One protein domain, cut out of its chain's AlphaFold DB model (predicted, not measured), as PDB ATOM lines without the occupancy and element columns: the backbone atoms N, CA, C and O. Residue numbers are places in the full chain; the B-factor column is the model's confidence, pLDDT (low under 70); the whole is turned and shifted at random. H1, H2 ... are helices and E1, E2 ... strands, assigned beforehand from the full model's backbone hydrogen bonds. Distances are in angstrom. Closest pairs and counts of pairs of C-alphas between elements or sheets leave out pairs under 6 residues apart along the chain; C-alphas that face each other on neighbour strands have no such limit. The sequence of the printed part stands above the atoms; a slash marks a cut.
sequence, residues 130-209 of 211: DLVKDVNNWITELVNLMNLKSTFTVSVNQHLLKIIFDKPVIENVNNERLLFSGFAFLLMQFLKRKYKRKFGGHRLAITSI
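Overview. This is residues 130 to 209 of the 211 residues of an uncharacterized protein of candidate division TM6 bacterium GW2011_GWF2_33_332 (UniProt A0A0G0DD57). A three-stranded sheet makes a wall with two helices over one face, H1 over E1 and E2 and the longer H2 over E3: two layers, the other face bare. The 80 printed residues include H1, E1, E2, H2, E3 in chain order; the class is mixed, helices and strands. The sheet, order E1 E2 E3, is mixed; the whole is compact, radius of gyration of the C-alphas 12.4 A, spanning 36 by 22 by 19 A.

Along the chain. Find E1 at residues 152 to 157, E2 at 160 to 165 and E3 at 203 to 208, ending at C-alpha 208 (194.770, 251.065, 218.413). H1, residues 130 to 145, starts at C-alpha 130 (210.135, 238.010, 231.205) and runs 22.5 A; H2, residues 173 to 195, runs 32.6 A.

Arrangement. Hairpin E1 and E2 is antiparallel, with N 155 and O 162 2.8 A apart, within hydrogen-bond range. E2 and E3 are parallel, N 163 and O 205 2.9 A apart, also within range; E2, H2, E3 form a strand-helix-strand unit, parallel strands joined through a helix, its crossover right-handed. H2's height over the sheet is 8.7 A, H1's 9.5 A. H1 and H2 only just touch, with 3 pairs of C-alphas within 8 A, closest Val 135 and Leu 187 at 7.2 A, opposite ways at a steep tilt of 48 degrees. In H1 and H2 every O i to N i+4 pair is within hydrogen-bond range.

Size, cuts and confidence. The C-alphas farthest apart, Glu 171 and Lys 196, are 36.6 A apart. The printed part has no cut, no link is long, and no printed residue is under 70 in pLDDT.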
ATOM      1  N   ASP A 130     209.806 237.018 230.169       93.31
ATOM      2  CA  ASP A 130     210.135 238.010 231.205       93.31
ATOM      3  C   ASP A 130     210.071 239.449 230.676       93.31
ATOM      4  O   ASP A 130     209.539 240.344 231.331       93.31
ATOM      5  N   LEU A 131     210.541 239.669 229.442       92.94
ATOM      6  CA  LEU A 131     210.454 240.980 228.794       92.94
ATOM      7  C   LEU A 131     209.006 241.339 228.520       92.94
ATOM      8  O   LEU A 131     208.610 242.476 228.731       92.94
ATOM      9  N   VAL A 132     208.227 240.378 228.020       95.31
ATOM     10  CA  VAL A 132     206.813 240.591 227.706       95.31
ATOM     11  C   VAL A 132     206.049 240.947 228.979       95.31
ATOM     12  O   VAL A 132     205.258 241.886 228.966       95.31
ATOM     13  N   LYS A 133     206.338 240.263 230.091       96.31
ATOM     14  CA  LYS A 133     205.766 240.551 231.410       96.31
ATOM     15  C   LYS A 133     206.123 241.957 231.889       96.31
ATOM     16  O   LYS A 133     205.240 242.704 232.294       96.31
ATOM     17  N   ASP A 134     207.389 242.345 231.783       95.75
ATOM     18  CA  ASP A 134     207.837 243.692 232.147       95.75
ATOM     19  C   ASP A 134     207.202 244.787 231.289       95.75
ATOM     20  O   ASP A 134     206.819 245.835 231.804       95.75
ATOM     21  N   VAL A 135     207.087 244.544 229.983       96.00
ATOM     22  CA  VAL A 135     206.403 245.442 229.051       96.00
ATOM     23  C   VAL A 135     204.937 245.591 229.434       96.00
ATOM     24  O   VAL A 135     204.435 246.711 229.472       96.00
ATOM     25  N   ASN A 136     204.265 244.486 229.755       96.75
ATOM     26  CA  ASN A 136     202.866 244.498 230.159       96.75
ATOM     27  C   ASN A 136     202.658 245.305 231.452       96.75
ATOM     28  O   ASN A 136     201.796 246.181 231.505       96.75
ATOM     29  N   ASN A 137     203.505 245.080 232.459       97.00
ATOM     30  CA  ASN A 137     203.459 245.825 233.717       97.00
ATOM     31  C   ASN A 137     203.691 247.325 233.490       97.00
ATOM     32  O   ASN A 137     202.896 248.144 233.938       97.00
ATOM     33  N   TRP A 138     204.729 247.684 232.729       96.12
ATOM     34  CA  TRP A 138     205.060 249.083 232.456       96.12
ATOM     35  C   TRP A 138     203.943 249.813 231.699       96.12
ATOM     36  O   TRP A 138     203.610 250.947 232.032       96.12
ATOM     37  N   ILE A 139     203.330 249.169 230.698       95.69
ATOM     38  CA  ILE A 139     202.201 249.762 229.966       95.69
ATOM     39  C   ILE A 139     200.987 249.897 230.878       95.69
ATOM     40  O   ILE A 139     200.329 250.929 230.836       95.69
ATOM     41  N   THR A 140     200.713 248.905 231.726       95.94
ATOM     42  CA  THR A 140     199.606 248.968 232.690       95.94
ATOM     43  C   THR A 140     199.771 250.151 233.643       95.94
ATOM     44  O   THR A 140     198.844 250.940 233.810       95.94
ATOM     45  N   GLU A 141     200.961 250.333 234.219       95.75
ATOM     46  CA  GLU A 141     201.277 251.486 235.072       95.75
ATOM     47  C   GLU A 141     201.093 252.810 234.325       95.75
ATOM     48  O   GLU A 141     200.481 253.740 234.842       95.75
ATOM     49  N   LEU A 142     201.576 252.889 233.087       93.31
ATOM     50  CA  LEU A 142     201.500 254.094 232.270       93.31
ATOM     51  C   LEU A 142     200.058 254.449 231.861       93.31
ATOM     52  O   LEU A 142     199.671 255.617 231.916       93.31
ATOM     53  N   VAL A 143     199.249 253.456 231.490       92.94
ATOM     54  CA  VAL A 143     197.812 253.613 231.201       92.94
ATOM     55  C   VAL A 143     197.074 254.099 232.451       92.94
ATOM     56  O   VAL A 143     196.287 255.044 232.360       92.94
ATOM     57  N   ASN A 144     197.391 253.531 233.618       94.62
ATOM     58  CA  ASN A 144     196.818 253.947 234.898       94.62
ATOM     59  C   ASN A 144     197.221 255.380 235.277       94.62
ATOM     60  O   ASN A 144     196.369 256.158 235.696       94.62
ATOM     61  N   LEU A 145     198.488 255.760 235.082       94.94
ATOM     62  CA  LEU A 145     198.988 257.114 235.357       94.94
ATOM     63  C   LEU A 145     198.292 258.182 234.510       94.94
ATOM     64  O   LEU A 145     198.055 259.291 234.982       94.94
ATOM     65  N   MET A 146     197.944 257.852 233.268       92.12
ATOM     66  CA  MET A 146     197.183 258.744 232.392       92.12
ATOM     67  C   MET A 146     195.666 258.649 232.592       92.12
ATOM     68  O   MET A 146     194.923 259.327 231.885       92.12
ATOM     69  N   ASN A 147     195.202 257.811 233.525       94.94
ATOM     70  CA  ASN A 147     193.787 257.549 233.779       94.94
ATOM     71  C   ASN A 147     193.015 257.123 232.511       94.94
ATOM     72  O   ASN A 147     191.870 257.521 232.277       94.94
ATOM     73  N   LEU A 148     193.660 256.324 231.660       91.62
ATOM     74  CA  LEU A 148     193.057 255.812 230.436       91.62
ATOM     75  C   LEU A 148     192.263 254.542 230.742       91.62
ATOM     76  O   LEU A 148     192.795 253.577 231.278       91.62
ATOM     77  N   LYS A 149     190.992 254.500 230.336       90.50
ATOM     78  CA  LYS A 149     190.109 253.332 230.529       90.50
ATOM     79  C   LYS A 149     190.222 252.286 229.410       90.50
ATOM     80  O   LYS A 149     189.288 251.518 229.186       90.50
ATOM     81  N   SER A 150     191.323 252.291 228.665       91.06
ATOM     82  CA  SER A 150     191.498 251.436 227.489       91.06
ATOM     83  C   SER A 150     192.224 250.147 227.853       91.06
ATOM     84  O   SER A 150     193.308 250.178 228.432       91.06
ATOM     85  N   THR A 151     191.644 249.018 227.464       95.62
ATOM     86  CA  THR A 151     192.289 247.704 227.508       95.62
ATOM     87  C   THR A 151     193.237 247.537 226.320       95.62
ATOM     88  O   THR A 151     193.088 248.191 225.280       95.62
ATOM     89  N   PHE A 152     194.253 246.694 226.492       97.06
ATOM     90  CA  PHE A 152     195.223 246.396 225.448       97.06
ATOM     91  C   PHE A 152     195.628 244.924 225.468       97.06
ATOM     92  O   PHE A 152     195.601 244.256 226.501       97.06
ATOM     93  N   THR A 153     196.058 244.434 224.311       97.19
ATOM     94  CA  THR A 153     196.595 243.088 224.117       97.19
ATOM     95  C   THR A 153     198.041 243.165 223.642       97.19
ATOM     96  O   THR A 153     198.426 244.065 222.891       97.19
ATOM     97  N   VAL A 154     198.872 242.222 224.088       96.81
ATOM     98  CA  VAL A 154     200.281 242.128 223.685       96.81
ATOM     99  C   VAL A 154     200.473 240.856 222.876       96.81
ATOM    100  O   VAL A 154     200.180 239.759 223.341       96.81
ATOM    101  N   SER A 155     200.984 241.004 221.660       95.31
ATOM    102  CA  SER A 155     201.299 239.898 220.759       95.31
ATOM    103  C   SER A 155     202.772 239.942 220.368       95.31
ATOM    104  O   SER A 155     203.347 241.007 220.133       95.31
ATOM    105  N   VAL A 156     203.402 238.773 220.314       95.50
ATOM    106  CA  VAL A 156     204.816 238.626 219.966       95.50
ATOM    107  C   VAL A 156     204.922 237.885 218.645       95.50
ATOM    108  O   VAL A 156     204.431 236.768 218.513       95.50
ATOM    109  N   ASN A 157     205.604 238.489 217.676       92.06
ATOM    110  CA  ASN A 157     205.916 237.876 216.394       92.06
ATOM    111  C   ASN A 157     207.419 238.002 216.116       92.06
ATOM    112  O   ASN A 157     207.891 239.050 215.679       92.06
ATOM    113  N   GLN A 158     208.169 236.928 216.378       89.06
ATOM    114  CA  GLN A 158     209.624 236.860 216.192       89.06
ATOM    115  C   GLN A 158     210.361 238.007 216.909       89.06
ATOM    116  O   GLN A 158     210.537 237.958 218.126       89.06
ATOM    117  N   HIS A 159     210.771 239.035 216.160       91.44
ATOM    118  CA  HIS A 159     211.477 240.223 216.643       91.44
ATOM    119  C   HIS A 159     210.547 241.416 216.910       91.44
ATOM    120  O   HIS A 159     210.993 242.428 217.449       91.44
ATOM    121  N   LEU A 160     209.271 241.330 216.541       93.25
ATOM    122  CA  LEU A 160     208.274 242.377 216.718       93.25
ATOM    123  C   LEU A 160     207.395 242.083 217.935       93.25
ATOM    124  O   LEU A 160     206.731 241.052 217.991       93.25
ATOM    125  N   LEU A 161     207.346 243.021 218.875       95.81
ATOM    126  CA  LEU A 161     206.335 243.048 219.926       95.81
ATOM    127  C   LEU A 161     205.280 244.088 219.555       95.81
ATOM    128  O   LEU A 161     205.595 245.262 219.356       95.81
ATOM    129  N   LYS A 162     204.036 243.641 219.406       96.94
ATOM    130  CA  LYS A 162     202.913 244.476 219.000       96.94
ATOM    131  C   LYS A 162     201.934 244.607 220.159       96.94
ATOM    132  O   LYS A 162     201.402 243.607 220.636       96.94
ATOM    133  N   ILE A 163     201.698 245.843 220.580       97.50
ATOM    134  CA  ILE A 163     200.682 246.202 221.567       97.50
ATOM    135  C   ILE A 163     199.496 246.799 220.819       97.50
ATOM    136  O   ILE A 163     199.664 247.721 220.015       97.50
ATOM    137  N   ILE A 164     198.310 246.253 221.057       97.62
ATOM    138  CA  ILE A 164     197.077 246.661 220.393       97.62
ATOM    139  C   ILE A 164     196.093 247.131 221.455       97.62
ATOM    140  O   ILE A 164     195.668 246.336 222.283       97.62
ATOM    141  N   PHE A 165     195.754 248.415 221.435       97.50
ATOM    142  CA  PHE A 165     194.691 248.985 222.255       97.50
ATOM    143  C   PHE A 165     193.332 248.717 221.612       97.50
ATOM    144  O   PHE A 165     193.175 248.906 220.405       97.50
ATOM    145  N   ASP A 166     192.347 248.329 222.416       96.75
ATOM    146  CA  ASP A 166     191.018 247.964 221.908       96.75
ATOM    147  C   ASP A 166     190.194 249.185 221.480       96.75
ATOM    148  O   ASP A 166     189.253 249.068 220.699       96.75
ATOM    149  N   LYS A 167     190.550 250.368 221.991       95.31
ATOM    150  CA  LYS A 167     189.900 251.649 221.700       95.31
ATOM    151  C   LYS A 167     190.945 252.729 221.416       95.31
ATOM    152  O   LYS A 167     192.053 252.646 221.960       95.31
ATOM    153  N   PRO A 168     190.608 253.756 220.615       95.06
ATOM    154  CA  PRO A 168     191.487 254.898 220.421       95.06
ATOM    155  C   PRO A 168     191.742 255.602 221.756       95.06
ATOM    156  O   PRO A 168     190.826 255.808 222.552       95.06
ATOM    157  N   VAL A 169     193.004 255.949 222.006       94.50
ATOM    158  CA  VAL A 169     193.421 256.608 223.255       94.50
ATOM    159  C   VAL A 169     193.211 258.121 223.175       94.50
ATOM    160  O   VAL A 169     192.925 258.768 224.178       94.50
ATOM    161  N   ILE A 170     193.341 258.680 221.971       94.69
ATOM    162  CA  ILE A 170     193.131 260.098 221.669       94.69
ATOM    163  C   ILE A 170     192.267 260.185 220.404       94.69
ATOM    164  O   ILE A 170     192.464 259.418 219.462       94.69
ATOM    165  N   GLU A 171     191.342 261.143 220.359       93.88
ATOM    166  CA  GLU A 171     190.473 261.389 219.196       93.88
ATOM    167  C   GLU A 171     191.292 261.686 217.924       93.88
ATOM    168  O   GLU A 171     191.105 261.078 216.863       93.88
ATOM    169  N   ASN A 172     192.266 262.593 218.045       96.38
ATOM    170  CA  ASN A 172     193.140 262.982 216.947       96.38
ATOM    171  C   ASN A 172     194.193 261.902 216.638       96.38
ATOM    172  O   ASN A 172     195.075 261.609 217.447       96.38
ATOM    173  N   VAL A 173     194.150 261.386 215.406       95.25
ATOM    174  CA  VAL A 173     195.015 260.300 214.906       95.25
ATOM    175  C   VAL A 173     196.497 260.652 214.948       95.25
ATOM    176  O   VAL A 173     197.337 259.801 215.237       95.25
ATOM    177  N   ASN A 174     196.842 261.899 214.633       95.62
ATOM    178  CA  ASN A 174     198.235 262.326 214.562       95.62
ATOM    179  C   ASN A 174     198.840 262.411 215.965       95.62
ATOM    180  O   ASN A 174     199.954 261.935 216.183       95.62
ATOM    181  N   ASN A 175     198.072 262.935 216.921       96.31
ATOM    182  CA  ASN A 175     198.484 263.006 218.321       96.31
ATOM    183  C   ASN A 175     198.586 261.608 218.937       96.31
ATOM    184  O   ASN A 175     199.542 261.327 219.653       96.31
ATOM    185  N   GLU A 176     197.655 260.711 218.606       95.19
ATOM    186  CA  GLU A 176     197.698 259.310 219.029       95.19
ATOM    187  C   GLU A 176     198.958 258.597 218.511       95.19
ATOM    188  O   GLU A 176     199.693 257.978 219.280       95.19
ATOM    189  N   ARG A 177     199.272 258.741 217.217       95.81
ATOM    190  CA  ARG A 177     200.500 258.179 216.629       95.81
ATOM    191  C   ARG A 177     201.759 258.739 217.283       95.81
ATOM    192  O   ARG A 177     202.702 257.985 217.527       95.81
ATOM    193  N   LEU A 178     201.780 260.041 217.568       96.12
ATOM    194  CA  LEU A 178     202.903 260.689 218.241       96.12
ATOM    195  C   LEU A 178     203.077 260.155 219.670       96.12
ATOM    196  O   LEU A 178     204.192 259.801 220.055       96.12
ATOM    197  N   LEU A 179     201.977 260.023 220.416       95.25
ATOM    198  CA  LEU A 179     201.952 259.439 221.756       95.25
ATOM    199  C   LEU A 179     202.510 258.010 221.742       95.25
ATOM    200  O   LEU A 179     203.436 257.688 222.485       95.25
ATOM    201  N   PHE A 180     202.002 257.168 220.842       96.31
ATOM    202  CA  PHE A 180     202.432 255.779 220.692       96.31
ATOM    203  C   PHE A 180     203.902 255.658 220.288       96.31
ATOM    204  O   PHE A 180     204.614 254.806 220.819       96.31
ATOM    205  N   SER A 181     204.391 256.534 219.407       95.94
ATOM    206  CA  SER A 181     205.816 256.606 219.076       95.94
ATOM    207  C   SER A 181     206.660 256.973 220.302       95.94
ATOM    208  O   SER A 181     207.720 256.381 220.523       95.94
ATOM    209  N   GLY A 182     206.189 257.922 221.116       96.19
ATOM    210  CA  GLY A 182     206.830 258.307 222.372       96.19
ATOM    211  C   GLY A 182     206.899 257.146 223.365       96.19
ATOM    212  O   GLY A 182     207.972 256.843 223.886       96.19
ATOM    213  N   PHE A 183     205.791 256.431 223.565       95.56
ATOM    214  CA  PHE A 183     205.750 255.256 224.439       95.56
ATOM    215  C   PHE A 183     206.668 254.151 223.954       95.56
ATOM    216  O   PHE A 183     207.430 253.607 224.748       95.56
ATOM    217  N   ALA A 184     206.656 253.855 222.655       96.06
ATOM    218  CA  ALA A 184     207.525 252.835 222.097       96.06
ATOM    219  C   ALA A 184     209.007 253.159 222.330       96.06
ATOM    220  O   ALA A 184     209.791 252.277 222.690       96.06
ATOM    221  N   PHE A 185     209.385 254.432 222.180       95.00
ATOM    222  CA  PHE A 185     210.736 254.890 222.478       95.00
ATOM    223  C   PHE A 185     211.079 254.735 223.964       95.00
ATOM    224  O   PHE A 185     212.094 254.115 224.284       95.00
ATOM    225  N   LEU A 186     210.238 255.253 224.865       95.38
ATOM    226  CA  LEU A 186     210.463 255.182 226.313       95.38
ATOM    227  C   LEU A 186     210.574 253.739 226.799       95.38
ATOM    228  O   LEU A 186     211.507 253.402 227.525       95.38
ATOM    229  N   LEU A 187     209.685 252.872 226.327       95.38
ATOM    230  CA  LEU A 187     209.663 251.461 226.674       95.38
ATOM    231  C   LEU A 187     210.937 250.751 226.198       95.38
ATOM    232  O   LEU A 187     211.555 249.987 226.939       95.38
ATOM    233  N   MET A 188     211.406 251.068 224.990       93.94
ATOM    234  CA  MET A 188     212.670 250.539 224.485       93.94
ATOM    235  C   MET A 188     213.871 251.014 225.318       93.94
ATOM    236  O   MET A 188     214.801 250.240 225.553       93.94
ATOM    237  N   GLN A 189     213.874 252.269 225.783       94.31
ATOM    238  CA  GLN A 189     214.926 252.777 226.673       94.31
ATOM    239  C   GLN A 189     214.870 252.132 228.060       94.31
ATOM    240  O   GLN A 189     215.910 251.749 228.599       94.31
ATOM    241  N   PHE A 190     213.668 251.952 228.608       94.62
ATOM    242  CA  PHE A 190     213.442 251.249 229.866       94.62
ATOM    243  C   PHE A 190     214.013 249.827 229.813       94.62
ATOM    244  O   PHE A 190     214.838 249.460 230.651       94.62
ATOM    245  N   LEU A 191     213.676 249.063 228.770       93.94
ATOM    246  CA  LEU A 191     214.190 247.707 228.574       93.94
ATOM    247  C   LEU A 191     215.716 247.675 228.421       93.94
ATOM    248  O   LEU A 191     216.380 246.839 229.037       93.94
ATOM    249  N   LYS A 192     216.298 248.598 227.642       92.69
ATOM    250  CA  LYS A 192     217.760 248.724 227.495       92.69
ATOM    251  C   LYS A 192     218.449 248.951 228.836       92.69
ATOM    252  O   LYS A 192     219.465 248.314 229.107       92.69
ATOM    253  N   ARG A 193     217.892 249.832 229.672       94.19
ATOM    254  CA  ARG A 193     218.449 250.156 230.988       94.19
ATOM    255  C   ARG A 193     218.310 248.991 231.965       94.19
ATOM    256  O   ARG A 193     219.293 248.645 232.612       94.19
ATOM    257  N   LYS A 194     217.123 248.379 232.046       93.31
ATOM    258  CA  LYS A 194     216.832 247.280 232.981       93.31
ATOM    259  C   LYS A 194     217.692 246.048 232.703       93.31
ATOM    260  O   LYS A 194     218.280 245.491 233.619       93.31
ATOM    261  N   TYR A 195     217.819 245.665 231.433       92.25
ATOM    262  CA  TYR A 195     218.495 244.426 231.041       92.25
ATOM    263  C   TYR A 195     219.959 244.609 230.620       92.25
ATOM    264  O   TYR A 195     220.605 243.629 230.263       92.25
ATOM    265  N   LYS A 196     220.476 245.850 230.601       90.75
ATOM    266  CA  LYS A 196     221.857 246.207 230.205       90.75
ATOM    267  C   LYS A 196     222.339 245.540 228.903       90.75
ATOM    268  O   LYS A 196     223.530 245.297 228.718       90.75
ATOM    269  N   ARG A 197     221.421 245.252 227.975       86.25
ATOM    270  CA  ARG A 197     221.686 244.475 226.755       86.25
ATOM    271  C   ARG A 197     221.346 245.248 225.489       86.25
ATOM    272  O   ARG A 197     220.491 246.135 225.481       86.25
ATOM    273  N   LYS A 198     221.990 244.873 224.382       84.50
ATOM    274  CA  LYS A 198     221.708 245.441 223.058       84.50
ATOM    275  C   LYS A 198     220.469 244.772 222.460       84.50
ATOM    276  O   LYS A 198     220.491 243.593 222.132       84.50
ATOM    277  N   PHE A 199     219.405 245.542 222.256       86.75
ATOM    278  CA  PHE A 199     218.180 245.096 221.579       86.75
ATOM    279  C   PHE A 199     218.310 245.213 220.050       86.75
ATOM    280  O   PHE A 199     217.518 245.881 219.390       86.75
ATOM    281  N   GLY A 200     219.346 244.597 219.471       83.94
ATOM    282  CA  GLY A 200     219.521 244.556 218.015       83.94
ATOM    283  C   GLY A 200     218.359 243.813 217.351       83.94
ATOM    284  O   GLY A 200     217.954 242.760 217.835       83.94
ATOM    285  N   GLY A 201     217.776 244.384 216.295       87.19
ATOM    286  CA  GLY A 201     216.701 243.760 215.507       87.19
ATOM    287  C   GLY A 201     215.304 243.757 216.142       87.19
ATOM    288  O   GLY A 201     214.329 243.563 215.421       87.19
ATOM    289  N   HIS A 202     215.176 244.030 217.442       91.50
ATOM    290  CA  HIS A 202     213.879 244.056 218.115       91.50
ATOM    291  C   HIS A 202     213.100 245.308 217.711       91.50
ATOM    292  O   HIS A 202     213.629 246.421 217.718       91.50
ATOM    293  N   ARG A 203     211.827 245.124 217.372       92.94
ATOM    294  CA  ARG A 203     210.901 246.195 217.010       92.94
ATOM    295  C   ARG A 203     209.724 246.174 217.964       92.94
ATOM    296  O   ARG A 203     209.297 245.113 218.411       92.94
ATOM    297  N   LEU A 204     209.203 247.356 218.250       95.38
ATOM    298  CA  LEU A 204     208.007 247.519 219.052       95.38
ATOM    299  C   LEU A 204     207.032 248.399 218.281       95.38
ATOM    300  O   LEU A 204     207.420 249.452 217.776       95.38
ATOM    301  N   ALA A 205     205.795 247.936 218.158       95.69
ATOM    302  CA  ALA A 205     204.721 248.665 217.505       95.69
ATOM    303  C   ALA A 205     203.544 248.787 218.467       95.69
ATOM    304  O   ALA A 205     203.122 247.796 219.059       95.69
ATOM    305  N   ILE A 206     203.018 249.999 218.605       97.38
ATOM    306  CA  ILE A 206     201.826 250.280 219.399       97.38
ATOM    307  C   ILE A 206     200.768 250.816 218.442       97.38
ATOM    308  O   ILE A 206     201.035 251.740 217.674       97.38
ATOM    309  N   THR A 207     199.596 250.194 218.449       97.00
ATOM    310  CA  THR A 207     198.471 250.536 217.572       97.00
ATOM    311  C   THR A 207     197.168 250.486 218.356       97.00
ATOM    312  O   THR A 207     197.092 249.770 219.347       97.00
ATOM    313  N   SER A 208     196.136 251.187 217.898       96.62
ATOM    314  CA  SER A 208     194.770 251.065 218.413       96.62
ATOM    315  C   SER A 208     193.842 250.514 217.329       96.62
ATOM    316  O   SER A 208     194.065 250.740 216.135       96.62
ATOM    317  N   ILE A 209     192.825 249.758 217.740       95.19
ATOM    318  CA  ILE A 209     191.723 249.347 216.872       95.19
ATOM    319  C   ILE A 209     190.782 250.544 216.745       95.19
ATOM    320  O   ILE A 209     190.371 251.143 217.738       95.19
TER     321      ILE A 209